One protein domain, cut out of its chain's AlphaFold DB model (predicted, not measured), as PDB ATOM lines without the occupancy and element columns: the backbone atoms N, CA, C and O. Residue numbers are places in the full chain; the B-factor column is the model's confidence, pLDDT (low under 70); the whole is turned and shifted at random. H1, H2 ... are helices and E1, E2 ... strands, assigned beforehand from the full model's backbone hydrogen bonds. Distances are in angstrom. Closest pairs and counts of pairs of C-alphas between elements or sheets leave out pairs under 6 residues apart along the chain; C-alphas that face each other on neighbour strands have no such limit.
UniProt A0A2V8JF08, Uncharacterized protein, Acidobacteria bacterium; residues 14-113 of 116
ATOM      1  N   LYS A  14     160.429 224.522 187.852       95.25
ATOM      2  CA  LYS A  14     159.817 225.453 188.808       95.25
ATOM      3  C   LYS A  14     158.465 225.957 188.307       95.25
ATOM      4  O   LYS A  14     157.471 225.875 189.020       95.25
ATOM      5  N   GLU A  15     158.414 226.392 187.057       95.38
ATOM      6  CA  GLU A  15     157.210 226.861 186.381       95.38
ATOM      7  C   GLU A  15     156.167 225.741 186.298       95.38
ATOM      8  O   GLU A  15     154.969 225.974 186.464       95.38
ATOM      9  N   LYS A  16     156.610 224.495 186.081       91.12
ATOM     10  CA  LYS A  16     155.734 223.319 186.094       91.12
ATOM     11  C   LYS A  16     155.170 223.038 187.487       91.12
ATOM     12  O   LYS A  16     153.977 222.761 187.586       91.12
ATOM     13  N   ILE A  17     155.988 223.127 188.537       92.88
ATOM     14  CA  ILE A  17     155.550 222.983 189.935       92.88
ATOM     15  C   ILE A  17     154.496 224.041 190.265       92.88
ATOM     16  O   ILE A  17     153.434 223.696 190.779       92.88
ATOM     17  N   GLU A  18     154.760 225.304 189.929       93.50
ATOM     18  CA  GLU A  18     153.846 226.424 190.164       93.50
ATOM     19  C   GLU A  18     152.524 226.237 189.416       93.50
ATOM     20  O   GLU A  18     151.455 226.270 190.023       93.50
ATOM     21  N   ARG A  19     152.589 225.970 188.107       90.75
ATOM     22  CA  ARG A  19     151.405 225.823 187.251       90.75
ATOM     23  C   ARG A  19     150.518 224.646 187.647       90.75
ATOM     24  O   ARG A  19     149.309 224.718 187.460       90.75
ATOM     25  N   LEU A  20     151.113 223.556 188.127       88.56
ATOM     26  CA  LEU A  20     150.393 222.344 188.525       88.56
ATOM     27  C   LEU A  20     150.063 222.308 190.026       88.56
ATOM     28  O   LEU A  20     149.542 221.301 190.498       88.56
ATOM     29  N   GLY A  21     150.381 223.364 190.785       90.31
ATOM     30  CA  GLY A  21     150.105 223.422 192.222       90.31
ATOM     31  C   GLY A  21     150.841 222.354 193.037       90.31
ATOM     32  O   GLY A  21     150.317 221.883 194.041       90.31
ATOM     33  N   LEU A  22     152.046 221.946 192.619       91.50
ATOM     34  CA  LEU A  22     152.780 220.819 193.219       91.50
ATOM     35  C   LEU A  22     153.619 221.198 194.444       91.50
ATOM     36  O   LEU A  22     154.238 220.320 195.044       91.50
ATOM     37  N   TRP A  23     153.636 222.474 194.840       93.69
ATOM     38  CA  TRP A  23     154.385 222.944 196.010       93.69
ATOM     39  C   TRP A  23     154.145 222.131 197.285       93.69
ATOM     40  O   TRP A  23     155.141 221.786 197.912       93.69
ATOM     41  N   PRO A  24     152.914 221.705 197.632       91.31
ATOM     42  CA  PRO A  24     152.700 220.880 198.819       91.31
ATOM     43  C   PRO A  24     153.523 219.583 198.827       91.31
ATOM     44  O   PRO A  24     154.021 219.180 199.873       91.31
ATOM     45  N   LEU A  25     153.720 218.950 197.664       90.25
ATOM     46  CA  LEU A  25     154.529 217.731 197.546       90.25
ATOM     47  C   LEU A  25     156.025 218.031 197.649       90.25
ATOM     48  O   LEU A  25     156.779 217.255 198.230       90.25
ATOM     49  N   ILE A  26     156.459 219.162 197.091       92.69
ATOM     50  CA  ILE A  26     157.845 219.622 197.210       92.69
ATOM     51  C   ILE A  26     158.165 219.970 198.668       92.69
ATOM     52  O   ILE A  26     159.205 219.564 199.185       92.69
ATOM     53  N   ASP A  27     157.260 220.668 199.349       93.50
ATOM     54  CA  ASP A  27     157.406 221.063 200.748       93.50
ATOM     55  C   ASP A  27     157.406 219.852 201.684       93.50
ATOM     56  O   ASP A  27     158.165 219.830 202.652       93.50
ATOM     57  N   GLU A  28     156.634 218.812 201.367       92.19
ATOM     58  CA  GLU A  28     156.657 217.532 202.077       92.19
ATOM     59  C   GLU A  28     158.056 216.892 202.036       92.19
ATOM     60  O   GLU A  28     158.606 216.546 203.083       92.19
ATOM     61  N   ILE A  29     158.691 216.831 200.856       91.38
ATOM     62  CA  ILE A  29     160.064 216.315 200.704       91.38
ATOM     63  C   ILE A  29     161.059 217.195 201.466       91.38
ATOM     64  O   ILE A  29     161.918 216.685 202.188       91.38
ATOM     65  N   LYS A  30     160.957 218.522 201.325       93.50
ATOM     66  CA  LYS A  30     161.853 219.470 202.005       93.50
ATOM     67  C   LYS A  30     161.746 219.345 203.519       93.50
ATOM     68  O   LYS A  30     162.766 219.341 204.211       93.50
ATOM     69  N   SER A  31     160.527 219.225 204.034       92.69
ATOM     70  CA  SER A  31     160.269 219.028 205.456       92.69
ATOM     71  C   SER A  31     160.869 217.706 205.930       92.69
ATOM     72  O   SER A  31     161.634 217.698 206.895       92.69
ATOM     73  N   ALA A  32     160.647 216.617 205.188       90.31
ATOM     74  CA  ALA A  32     161.232 215.313 205.471       90.31
ATOM     75  C   ALA A  32     162.763 215.418 205.621       90.31
ATOM     76  O   ALA A  32     163.305 215.180 206.700       90.31
ATOM     77  N   ILE A  33     163.471 215.911 204.601       90.31
ATOM     78  CA  ILE A  33     164.944 215.941 204.604       90.31
ATOM     79  C   ILE A  33     165.566 216.984 205.556       90.31
ATOM     80  O   ILE A  33     166.780 216.968 205.781       90.31
ATOM     81  N   THR A  34     164.767 217.885 206.139       92.44
ATOM     82  CA  THR A  34     165.232 218.890 207.118       92.44
ATOM     83  C   THR A  34     164.789 218.614 208.560       92.44
ATOM     84  O   THR A  34     165.328 219.212 209.493       92.44
ATOM     85  N   SER A  35     163.850 217.687 208.768       89.44
ATOM     86  CA  SER A  35     163.256 217.399 210.082       89.44
ATOM     87  C   SER A  35     164.099 216.492 210.984       89.44
ATOM     88  O   SER A  35     163.832 216.396 212.183       89.44
ATOM     89  N   PHE A  36     165.137 215.846 210.450       86.88
ATOM     90  CA  PHE A  36     165.920 214.879 211.211       86.88
ATOM     91  C   PHE A  36     167.175 215.476 211.857       86.88
ATOM     92  O   PHE A  36     167.782 216.458 211.409       86.88
ATOM     93  N   ARG A  37     167.598 214.843 212.952       87.25
ATOM     94  CA  ARG A  37     168.858 215.153 213.625       87.25
ATOM     95  C   ARG A  37     169.956 214.264 213.057       87.25
ATOM     96  O   ARG A  37     169.883 213.046 213.158       87.25
ATOM     97  N   LEU A  38     170.983 214.894 212.497       88.00
ATOM     98  CA  LEU A  38     172.201 214.220 212.065       88.00
ATOM     99  C   LEU A  38     173.307 214.476 213.087       88.00
ATOM    100  O   LEU A  38     173.643 215.629 213.363       88.00
ATOM    101  N   GLU A  39     173.881 213.406 213.624       89.31
ATOM    102  CA  GLU A  39     175.055 213.467 214.491       89.31
ATOM    103  C   GLU A  39     176.244 212.828 213.782       89.31
ATOM    104  O   GLU A  39     176.104 211.802 213.120       89.31
ATOM    105  N   LEU A  40     177.414 213.454 213.907       89.06
ATOM    106  CA  LEU A  40     178.635 212.996 213.257       89.06
ATOM    107  C   LEU A  40     179.597 212.438 214.294       89.06
ATOM    108  O   LEU A  40     179.885 213.082 215.309       89.06
ATOM    109  N   LYS A  41     180.156 211.265 214.004       91.06
ATOM    110  CA  LYS A  41     181.266 210.728 214.782       91.06
ATOM    111  C   LYS A  41     182.518 211.560 214.522       91.06
ATOM    112  O   LYS A  41     182.849 211.855 213.372       91.06
ATOM    113  N   LYS A  42     183.229 211.917 215.595       89.75
ATOM    114  CA  LYS A  42     184.489 212.681 215.557       89.75
ATOM    115  C   LYS A  42     185.687 211.767 215.286       89.75
ATOM    116  O   LYS A  42     186.665 211.780 216.022       89.75
ATOM    117  N   GLU A  43     185.585 210.949 214.250       92.81
ATOM    118  CA  GLU A  43     186.633 210.023 213.835       92.81
ATOM    119  C   GLU A  43     186.727 210.013 212.307       92.81
ATOM    120  O   GLU A  43     185.724 210.141 211.594       92.81
ATOM    121  N   ILE A  44     187.949 209.893 211.792       85.25
ATOM    122  CA  ILE A  44     188.189 209.813 210.352       85.25
ATOM    123  C   ILE A  44     187.532 208.521 209.842       85.25
ATOM    124  O   ILE A  44     187.706 207.462 210.434       85.25
ATOM    125  N   HIS A  45     186.746 208.620 208.765       82.31
ATOM    126  CA  HIS A  45     185.941 207.523 208.199       82.31
ATOM    127  C   HIS A  45     184.839 206.942 209.111       82.31
ATOM    128  O   HIS A  45     184.226 205.942 208.749       82.31
ATOM    129  N   GLY A  46     184.499 207.590 210.231       84.44
ATOM    130  CA  GLY A  46     183.409 207.133 211.113       84.44
ATOM    131  C   GLY A  46     181.995 207.339 210.572       84.44
ATOM    132  O   GLY A  46     181.028 206.865 211.166       84.44
ATOM    133  N   ASN A  47     181.862 208.071 209.464       86.25
ATOM    134  CA  ASN A  47     180.587 208.497 208.898       86.25
ATOM    135  C   ASN A  47     180.471 207.968 207.462       86.25
ATOM    136  O   ASN A  47     181.015 208.556 206.528       86.25
ATOM    137  N   GLY A  48     179.796 206.832 207.295       86.12
ATOM    138  CA  GLY A  48     179.555 206.222 205.987       86.12
ATOM    139  C   GLY A  48     178.322 206.801 205.293       86.12
ATOM    140  O   GLY A  48     177.286 207.002 205.926       86.12
ATOM    141  N   SER A  49     178.402 207.001 203.977       85.94
ATOM    142  CA  SER A  49     177.274 207.462 203.150       85.94
ATOM    143  C   SER A  49     176.085 206.497 203.168       85.94
ATOM    144  O   SER A  49     174.943 206.942 203.113       85.94
ATOM    145  N   ALA A  50     176.332 205.191 203.320       85.69
ATOM    146  CA  ALA A  50     175.280 204.185 203.458       85.69
ATOM    147  C   ALA A  50     174.393 204.435 204.691       85.69
ATOM    148  O   ALA A  50     173.174 204.379 204.596       85.69
ATOM    149  N   ALA A  51     174.990 204.796 205.832       87.75
ATOM    150  CA  ALA A  51     174.231 205.093 207.046       87.75
ATOM    151  C   ALA A  51     173.376 206.363 206.889       87.75
ATOM    152  O   ALA A  51     172.245 206.412 207.365       87.75
ATOM    153  N   LEU A  52     173.893 207.375 206.182       87.06
ATOM    154  CA  LEU A  52     173.121 208.572 205.850       87.06
ATOM    155  C   LEU A  52     171.959 208.251 204.897       87.06
ATOM    156  O   LEU A  52     170.858 208.763 205.091       87.06
ATOM    157  N   ARG A  53     172.182 207.378 203.905       88.12
ATOM    158  CA  ARG A  53     171.138 206.917 202.981       88.12
ATOM    159  C   ARG A  53     170.014 206.191 203.719       88.12
ATOM    160  O   ARG A  53     168.855 206.512 203.483       88.12
ATOM    161  N   GLU A  54     170.344 205.281 204.632       88.62
ATOM    162  CA  GLU A  54     169.345 204.581 205.453       88.62
ATOM    163  C   GLU A  54     168.520 205.543 206.308       88.62
ATOM    164  O   GLU A  54     167.304 205.390 206.419       88.62
ATOM    165  N   LEU A  55     169.157 206.576 206.862       89.12
ATOM    166  CA  LEU A  55     168.456 207.594 207.631       89.12
ATOM    167  C   LEU A  55     167.463 208.364 206.748       89.12
ATOM    168  O   LEU A  55     166.293 208.472 207.106       89.12
ATOM    169  N   ILE A  56     167.891 208.841 205.576       88.75
ATOM    170  CA  ILE A  56     167.012 209.562 204.642       88.75
ATOM    171  C   ILE A  56     165.869 208.665 204.153       88.75
ATOM    172  O   ILE A  56     164.721 209.100 204.144       88.75
ATOM    173  N   ASN A  57     166.162 207.409 203.805       89.19
ATOM    174  CA  ASN A  57     165.147 206.427 203.427       89.19
ATOM    175  C   ASN A  57     164.126 206.216 204.555       89.19
ATOM    176  O   ASN A  57     162.933 206.103 204.290       89.19
ATOM    177  N   GLY A  58     164.580 206.171 205.810       89.62
ATOM    178  CA  GLY A  58     163.697 206.067 206.966       89.62
ATOM    179  C   GLY A  58     162.757 207.258 207.090       89.62
ATOM    180  O   GLY A  58     161.559 207.070 207.243       89.62
ATOM    181  N   VAL A  59     163.276 208.474 206.932       89.25
ATOM    182  CA  VAL A  59     162.451 209.681 207.038       89.25
ATOM    183  C   VAL A  59     161.449 209.791 205.886       89.25
ATOM    184  O   VAL A  59     160.300 210.141 206.121       89.25
ATOM    185  N   LEU A  60     161.842 209.456 204.653       87.44
ATOM    186  CA  LEU A  60     160.922 209.458 203.508       87.44
ATOM    187  C   LEU A  60     159.841 208.376 203.617       87.44
ATOM    188  O   LEU A  60     158.720 208.600 203.178       87.44
ATOM    189  N   ARG A  61     160.153 207.232 204.235       88.19
ATOM    190  CA  ARG A  61     159.169 206.182 204.534       88.19
ATOM    191  C   ARG A  61     158.096 206.642 205.518       88.19
ATOM    192  O   ARG A  61     156.957 206.205 205.414       88.19
ATOM    193  N   ASP A  62     158.478 207.476 206.478       86.44
ATOM    194  CA  ASP A  62     157.605 207.902 207.574       86.44
ATOM    195  C   ASP A  62     156.766 209.143 207.211       86.44
ATOM    196  O   ASP A  62     155.919 209.580 207.993       86.44
ATOM    197  N   VAL A  63     156.984 209.721 206.026       84.44
ATOM    198  CA  VAL A  63     156.277 210.907 205.541       84.44
ATOM    199  C   VAL A  63     155.330 210.503 204.417       84.44
ATOM    200  O   VAL A  63     155.766 210.026 203.380       84.44
ATOM    201  N   GLY A  64     154.029 210.730 204.618       77.81
ATOM    202  CA  GLY A  64     152.990 210.573 203.595       77.81
ATOM    203  C   GLY A  64     152.883 209.171 202.978       77.81
ATOM    204  O   GLY A  64     153.230 208.170 203.592       77.81
ATOM    205  N   ASP A  65     152.378 209.119 201.743       87.25
ATOM    206  CA  ASP A  65     152.144 207.877 200.988       87.25
ATOM    207  C   ASP A  65     153.255 207.610 199.950       87.25
ATOM    208  O   ASP A  65     152.988 207.231 198.803       87.25
ATOM    209  N   TRP A  66     154.513 207.884 200.305       90.62
ATOM    210  CA  TRP A  66     155.652 207.640 199.419       90.62
ATOM    211  C   TRP A  66     155.965 206.145 199.322       90.62
ATOM    212  O   TRP A  66     156.051 205.428 200.316       90.62
ATOM    213  N   THR A  67     156.166 205.662 198.098       89.75
ATOM    214  CA  THR A  67     156.525 204.268 197.822       89.75
ATOM    215  C   THR A  67     157.994 204.185 197.434       89.75
ATOM    216  O   THR A  67     158.415 204.844 196.485       89.75
ATOM    217  N   ASN A  68     158.771 203.365 198.142       89.50
ATOM    218  CA  ASN A  68     160.136 203.039 197.741       89.50
ATOM    219  C   ASN A  68     160.099 202.080 196.544       89.50
ATOM    220  O   ASN A  68     159.460 201.027 196.632       89.50
ATOM    221  N   THR A  69     160.760 202.427 195.439       79.94
ATOM    222  CA  THR A  69     160.845 201.528 194.283       79.94
ATOM    223  C   THR A  69     162.180 200.787 194.334       79.94
ATOM    224  O   THR A  69     163.263 201.366 194.288       79.94
ATOM    225  N   ALA A  70     162.122 199.475 194.564       61.03
ATOM    226  CA  ALA A  70     163.316 198.667 194.761       61.03
ATOM    227  C   ALA A  70     164.005 198.377 193.410       61.03
ATOM    228  O   ALA A  70     163.751 197.358 192.771       61.03
ATOM    229  N   SER A  71     164.938 199.260 193.040       56.81
ATOM    230  CA  SER A  71     165.940 199.151 191.963       56.81
ATOM    231  C   SER A  71     165.482 199.390 190.513       56.81
ATOM    232  O   SER A  71     164.474 198.859 190.058       56.81
ATOM    233  N   GLY A  72     166.314 200.131 189.766       56.12
ATOM    234  CA  GLY A  72     166.221 200.341 188.311       56.12
ATOM    235  C   GLY A  72     165.391 201.551 187.871       56.12
ATOM    236  O   GLY A  72     165.534 201.987 186.729       56.12
ATOM    237  N   ASP A  73     164.598 202.090 188.792       65.00
ATOM    238  CA  ASP A  73     163.740 203.267 188.668       65.00
ATOM    239  C   ASP A  73     164.046 204.260 189.807       65.00
ATOM    240  O   ASP A  73     164.960 204.042 190.602       65.00
ATOM    241  N   VAL A  74     163.257 205.333 189.884       79.94
ATOM    242  CA  VAL A  74     163.375 206.397 190.884       79.94
ATOM    243  C   VAL A  74     163.240 205.882 192.320       79.94
ATOM    244  O   VAL A  74     162.236 205.243 192.636       79.94
ATOM    245  N   ASP A  75     164.180 206.212 193.215       86.88
ATOM    246  CA  ASP A  75     164.240 205.693 194.593       86.88
ATOM    247  C   ASP A  75     162.895 205.759 195.342       86.88
ATOM    248  O   ASP A  75     162.500 204.814 196.034       86.88
ATOM    249  N   TRP A  76     162.184 206.880 195.207       90.75
ATOM    250  CA  TRP A  76     160.896 207.124 195.850       90.75
ATOM    251  C   TRP A  76     159.901 207.737 194.880       90.75
ATOM    252  O   TRP A  76     160.232 208.667 194.151       90.75
ATOM    253  N   ILE A  77     158.652 207.276 194.914       91.62
ATOM    254  CA  ILE A  77     157.578 207.827 194.090       91.62
ATOM    255  C   ILE A  77     156.318 208.085 194.907       91.62
ATOM    256  O   ILE A  77     155.931 207.286 195.760       91.62
ATOM    257  N   LYS A  78     155.633 209.186 194.602       91.12
ATOM    258  CA  LYS A  78     154.284 209.472 195.091       91.12
ATOM    259  C   LYS A  78     153.417 209.929 193.930       91.12
ATOM    260  O   LYS A  78     153.839 210.762 193.132       91.12
ATOM    261  N   CYS A  79     152.211 209.372 193.829       91.31
ATOM    262  CA  CYS A  79     151.310 209.608 192.699       91.31
ATOM    263  C   CYS A  79     149.916 210.098 193.132       91.31
ATOM    264  O   CYS A  79     148.953 209.334 192.990       91.31
ATOM    265  N   PRO A  80     149.777 211.315 193.686       89.75
ATOM    266  CA  PRO A  80     148.476 211.838 194.087       89.75
ATOM    267  C   PRO A  80     147.565 212.140 192.891       89.75
ATOM    268  O   PRO A  80     148.002 212.269 191.745       89.75
ATOM    269  N   ILE A  81     146.275 212.289 193.190       89.94
ATOM    270  CA  ILE A  81     145.286 212.843 192.266       89.94
ATOM    271  C   ILE A  81     145.092 214.316 192.627       89.94
ATOM    272  O   ILE A  81     144.710 214.627 193.753       89.94
ATOM    273  N   ILE A  82     145.355 215.208 191.676       84.19
ATOM    274  CA  ILE A  82     145.207 216.660 191.809       84.19
ATOM    275  C   ILE A  82     144.255 217.104 190.703       84.19
ATOM    276  O   ILE A  82     144.498 216.813 189.535       84.19
ATOM    277  N   ASP A  83     143.131 217.720 191.073       85.75
ATOM    278  CA  ASP A  83     142.068 218.138 190.143       85.75
ATOM    279  C   ASP A  83     141.610 217.025 189.179       85.75
ATOM    280  O   ASP A  83     141.372 217.235 187.992       85.75
ATOM    281  N   GLY A  84     141.511 215.792 189.692       88.06
ATOM    282  CA  GLY A  84     141.100 214.615 188.917       88.06
ATOM    283  C   GLY A  84     142.195 214.015 188.025       88.06
ATOM    284  O   GLY A  84     141.961 212.989 187.390       88.06
ATOM    285  N   ILE A  85     143.396 214.596 188.005       86.44
ATOM    286  CA  ILE A  85     144.536 214.119 187.220       86.44
ATOM    287  C   ILE A  85     145.531 213.420 188.144       86.44
ATOM    288  O   ILE A  85     145.952 213.966 189.162       86.44
ATOM    289  N   ARG A  86     145.949 212.208 187.774       89.94
ATOM    290  CA  ARG A  86     147.028 211.504 188.475       89.94
ATOM    291  C   ARG A  86     148.373 212.117 188.086       89.94
ATOM    292  O   ARG A  86     148.776 212.028 186.930       89.94
ATOM    293  N   VAL A  87     149.078 212.691 189.054       88.38
ATOM    294  CA  VAL A  87     150.424 213.253 188.879       88.38
ATOM    295  C   VAL A  87     151.395 212.416 189.690       88.38
ATOM    296  O   VAL A  87     151.116 212.151 190.848       88.38
ATOM    297  N   CYS A  88     152.522 212.006 189.111       89.00
ATOM    298  CA  CYS A  88     153.572 211.281 189.826       89.00
ATOM    299  C   CYS A  88     154.822 212.150 189.977       89.00
ATOM    300  O   CYS A  88     155.283 212.743 189.001       89.00
ATOM    301  N   ILE A  89     155.375 212.194 191.187       88.94
ATOM    302  CA  ILE A  89     156.674 212.799 191.484       88.94
ATOM    303  C   ILE A  89     157.611 211.696 191.948       88.94
ATOM    304  O   ILE A  89     157.265 210.921 192.840       88.94
ATOM    305  N   GLY A  90     158.784 211.647 191.324       89.88
ATOM    306  CA  GLY A  90     159.888 210.794 191.725       89.88
ATOM    307  C   GLY A  90     160.980 211.597 192.442       89.88
ATOM    308  O   GLY A  90     161.229 212.747 192.084       89.88
ATOM    309  N   VAL A  91     161.631 210.991 193.431       89.75
ATOM    310  CA  VAL A  91     162.789 211.528 194.157       89.75
ATOM    311  C   VAL A  91     163.928 210.519 194.106       89.75
ATOM    312  O   VAL A  91     163.724 209.369 194.479       89.75
ATOM    313  N   GLU A  92     165.119 210.979 193.717       88.50
ATOM    314  CA  GLU A  92     166.379 210.229 193.811       88.50
ATOM    315  C   GLU A  92     167.255 210.796 194.931       88.50
ATOM    316  O   GLU A  92     167.396 212.015 195.077       88.50
ATOM    317  N   VAL A  93     167.875 209.918 195.720       87.19
ATOM    318  CA  VAL A  93     168.713 210.287 196.867       87.19
ATOM    319  C   VAL A  93     170.168 209.920 196.595       87.19
ATOM    320  O   VAL A  93     170.625 208.821 196.909       87.19
ATOM    321  N   GLN A  94     170.948 210.874 196.093       84.88
ATOM    322  CA  GLN A  94     172.337 210.612 195.724       84.88
ATOM    323  C   GLN A  94     173.340 210.972 196.832       84.88
ATOM    324  O   GLN A  94     173.394 212.110 197.296       84.88
ATOM    325  N   MET A  95     174.171 210.004 197.244       80.19
ATOM    326  CA  MET A  95     175.143 210.152 198.350       80.19
ATOM    327  C   MET A  95     176.611 209.979 197.923       80.19
ATOM    328  O   MET A  95     177.510 210.006 198.768       80.19
ATOM    329  N   SER A  96     176.881 209.766 196.632       70.31
ATOM    330  CA  SER A  96     178.240 209.579 196.115       70.31
ATOM    331  C   SER A  96     178.700 210.774 195.271       70.31
ATOM    332  O   SER A  96     177.905 211.403 194.579       70.31
ATOM    333  N   ALA A  97     180.001 211.072 195.312       55.44
ATOM    334  CA  ALA A  97     180.612 212.187 194.583       55.44
ATOM    335  C   ALA A  97     181.000 211.846 193.131       55.44
ATOM    336  O   ALA A  97     181.712 212.623 192.496       55.44
ATOM    337  N   ARG A  98     180.607 210.676 192.605       54.25
ATOM    338  CA  ARG A  98     180.971 210.302 191.236       54.25
ATOM    339  C   ARG A  98     179.957 210.883 190.244       54.25
ATOM    340  O   ARG A  98     178.750 210.703 190.378       54.25
ATOM    341  N   SER A  99     180.478 211.633 189.279       47.53
ATOM    342  CA  SER A  99     179.728 212.377 188.258       47.53
ATOM    343  C   SER A  99     178.980 211.490 187.255       47.53
ATOM    344  O   SER A  99     178.044 211.958 186.614       47.53
ATOM    345  N   ASP A 100     179.361 210.218 187.138       51.44
ATOM    346  CA  ASP A 100     178.699 209.196 186.319       51.44
ATOM    347  C   ASP A 100     177.280 208.873 186.807       51.44
ATOM    348  O   ASP A 100     176.392 208.596 186.001       51.44
ATOM    349  N   LEU A 101     177.048 208.956 188.116       53.97
ATOM    350  CA  LEU A 101     175.765 208.600 188.710       53.97
ATOM    351  C   LEU A 101     174.705 209.686 188.522       53.97
ATOM    352  O   LEU A 101     173.593 209.344 188.163       53.97
ATOM    353  N   ILE A 102     175.054 210.979 188.592       56.81
ATOM    354  CA  ILE A 102     174.096 212.056 188.258       56.81
ATOM    355  C   ILE A 102     173.587 211.896 186.817       56.81
ATOM    356  O   ILE A 102     172.399 212.051 186.554       56.81
ATOM    357  N   PHE A 103     174.476 211.553 185.878       58.12
ATOM    358  CA  PHE A 103     174.082 211.304 184.492       58.12
ATOM    359  C   PHE A 103     173.169 210.078 184.372       58.12
ATOM    360  O   PHE A 103     172.160 210.131 183.672       58.12
ATOM    361  N   ARG A 104     173.492 208.985 185.071       58.66
ATOM    362  CA  ARG A 104     172.680 207.764 185.068       58.66
ATOM    363  C   ARG A 104     171.296 207.986 185.691       58.66
ATOM    364  O   ARG A 104     170.311 207.543 185.113       58.66
ATOM    365  N   ASP A 105     171.220 208.717 186.796       59.88
ATOM    366  CA  ASP A 105     169.972 209.034 187.497       59.88
ATOM    367  C   ASP A 105     169.072 209.927 186.620       59.88
ATOM    368  O   ASP A 105     167.878 209.669 186.474       59.88
ATOM    369  N   ILE A 106     169.644 210.922 185.923       64.81
ATOM    370  CA  ILE A 106     168.910 211.725 184.927       64.81
ATOM    371  C   ILE A 106     168.378 210.844 183.787       64.81
ATOM    372  O   ILE A 106     167.238 211.021 183.355       64.81
ATOM    373  N   VAL A 107     169.170 209.884 183.299       61.31
ATOM    374  CA  VAL A 107     168.721 208.936 182.265       61.31
ATOM    375  C   VAL A 107     167.557 208.079 182.771       61.31
ATOM    376  O   VAL A 107     166.583 207.915 182.037       61.31
ATOM    377  N   HIS A 108     167.600 207.593 184.017       59.72
ATOM    378  CA  HIS A 108     166.481 206.865 184.626       59.72
ATOM    379  C   HIS A 108     165.210 207.733 184.692       59.72
ATOM    380  O   HIS A 108     164.141 207.290 184.262       59.72
ATOM    381  N   PHE A 109     165.327 209.010 185.076       59.22
ATOM    382  CA  PHE A 109     164.206 209.960 185.035       59.22
ATOM    383  C   PHE A 109     163.632 210.197 183.628       59.22
ATOM    384  O   PHE A 109     162.424 210.395 183.473       59.22
ATOM    385  N   GLN A 110     164.472 210.195 182.592       63.41
ATOM    386  CA  GLN A 110     164.032 210.389 181.206       63.41
ATOM    387  C   GLN A 110     163.371 209.134 180.620       63.41
ATOM    388  O   GLN A 110     162.395 209.244 179.878       63.41
ATOM    389  N   GLN A 111     163.866 207.944 180.963       57.19
ATOM    390  CA  GLN A 111     163.360 206.677 180.429       57.19
ATOM    391  C   GLN A 111     162.031 206.244 181.066       57.19
ATOM    392  O   GLN A 111     161.167 205.725 180.357       57.19
ATOM    393  N   GLY A 112     161.806 206.545 182.351       51.06
ATOM    394  CA  GLY A 112     160.548 206.242 183.053       51.06
ATOM    395  C   GLY A 112     159.296 206.936 182.483       51.06
ATOM    396  O   GLY A 112     158.177 206.534 182.795       51.06
ATOM    397  N   ASN A 113     159.462 207.937 181.607       44.12
ATOM    398  CA  ASN A 113     158.370 208.673 180.950       44.12
ATOM    399  C   ASN A 113     158.062 208.209 179.511       44.12
ATOM    400  O   ASN A 113     157.144 208.742 178.895       44.12
TER     401      ASN A 113
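AT A GLANCE: This is residues 14 to 113 of the 116 residues of an uncharacterized protein of Acidobacteria bacterium (UniProt A0A2V8JF08). A thin two-strand hairpin, E1 and E2, runs through the middle, with a helical hairpin, H2 and H3, on one side and H4 on the other; short H1 sits near Trp 23 of H2, and residues 41 to 46 stick out at one end. The printed part has 100 residues with four named helices and two named strands, in order H1, H2, H3, E1, E2, H4; the class is mostly helix, helices holding 44 and strands 6 of the 50 residues in named elements, and the sheet, E1 - E2, is antiparallel. The whole is only just loose, close to compact, with a radius of gyration of the C-alphas of 15.4 A, spanning 52 by 29 by 25 A.

IN THESE COORDINATES: H1, residues 14 to 19, begins at (159.817, 225.453, 188.808). H2 is residues 23 to 34, 16.0 A; H3, 49 to 61, 18.2 A. E1 is 76 to 78, E2 89 to 91. H4, 99 to 111, 19.0 A, ends at (163.360, 206.677, 180.429).

HOW THE PARTS SIT: H1 is close to H2 but not clearly touching; the closest C-alphas, Ile 17 and Trp 23, are 6.2 A apart. H2, with residues 29 to 33 alone, touches residues 56 to 60 of H3, opposite ways at a steep tilt of 44 degrees; the closest C-alphas, Ala 32 and Val 59, are 6.0 A apart. In the hairpin E1 and E2, N 76 and O 91 are within hydrogen-bond range at 3.0 A. H4 touches no helix. Every O i to N i+4 pair is within range in H1, H2 and H3, and 8 of 9 in H4.

THE WHOLE: The farthest C-alphas, Glu 43 and Gly 84, are 52.1 A apart. The printed part has no cut; the links H2 to H3 and H3 to E1 are long. Residues 70 to 73 and 97 to 113 have pLDDT under 70.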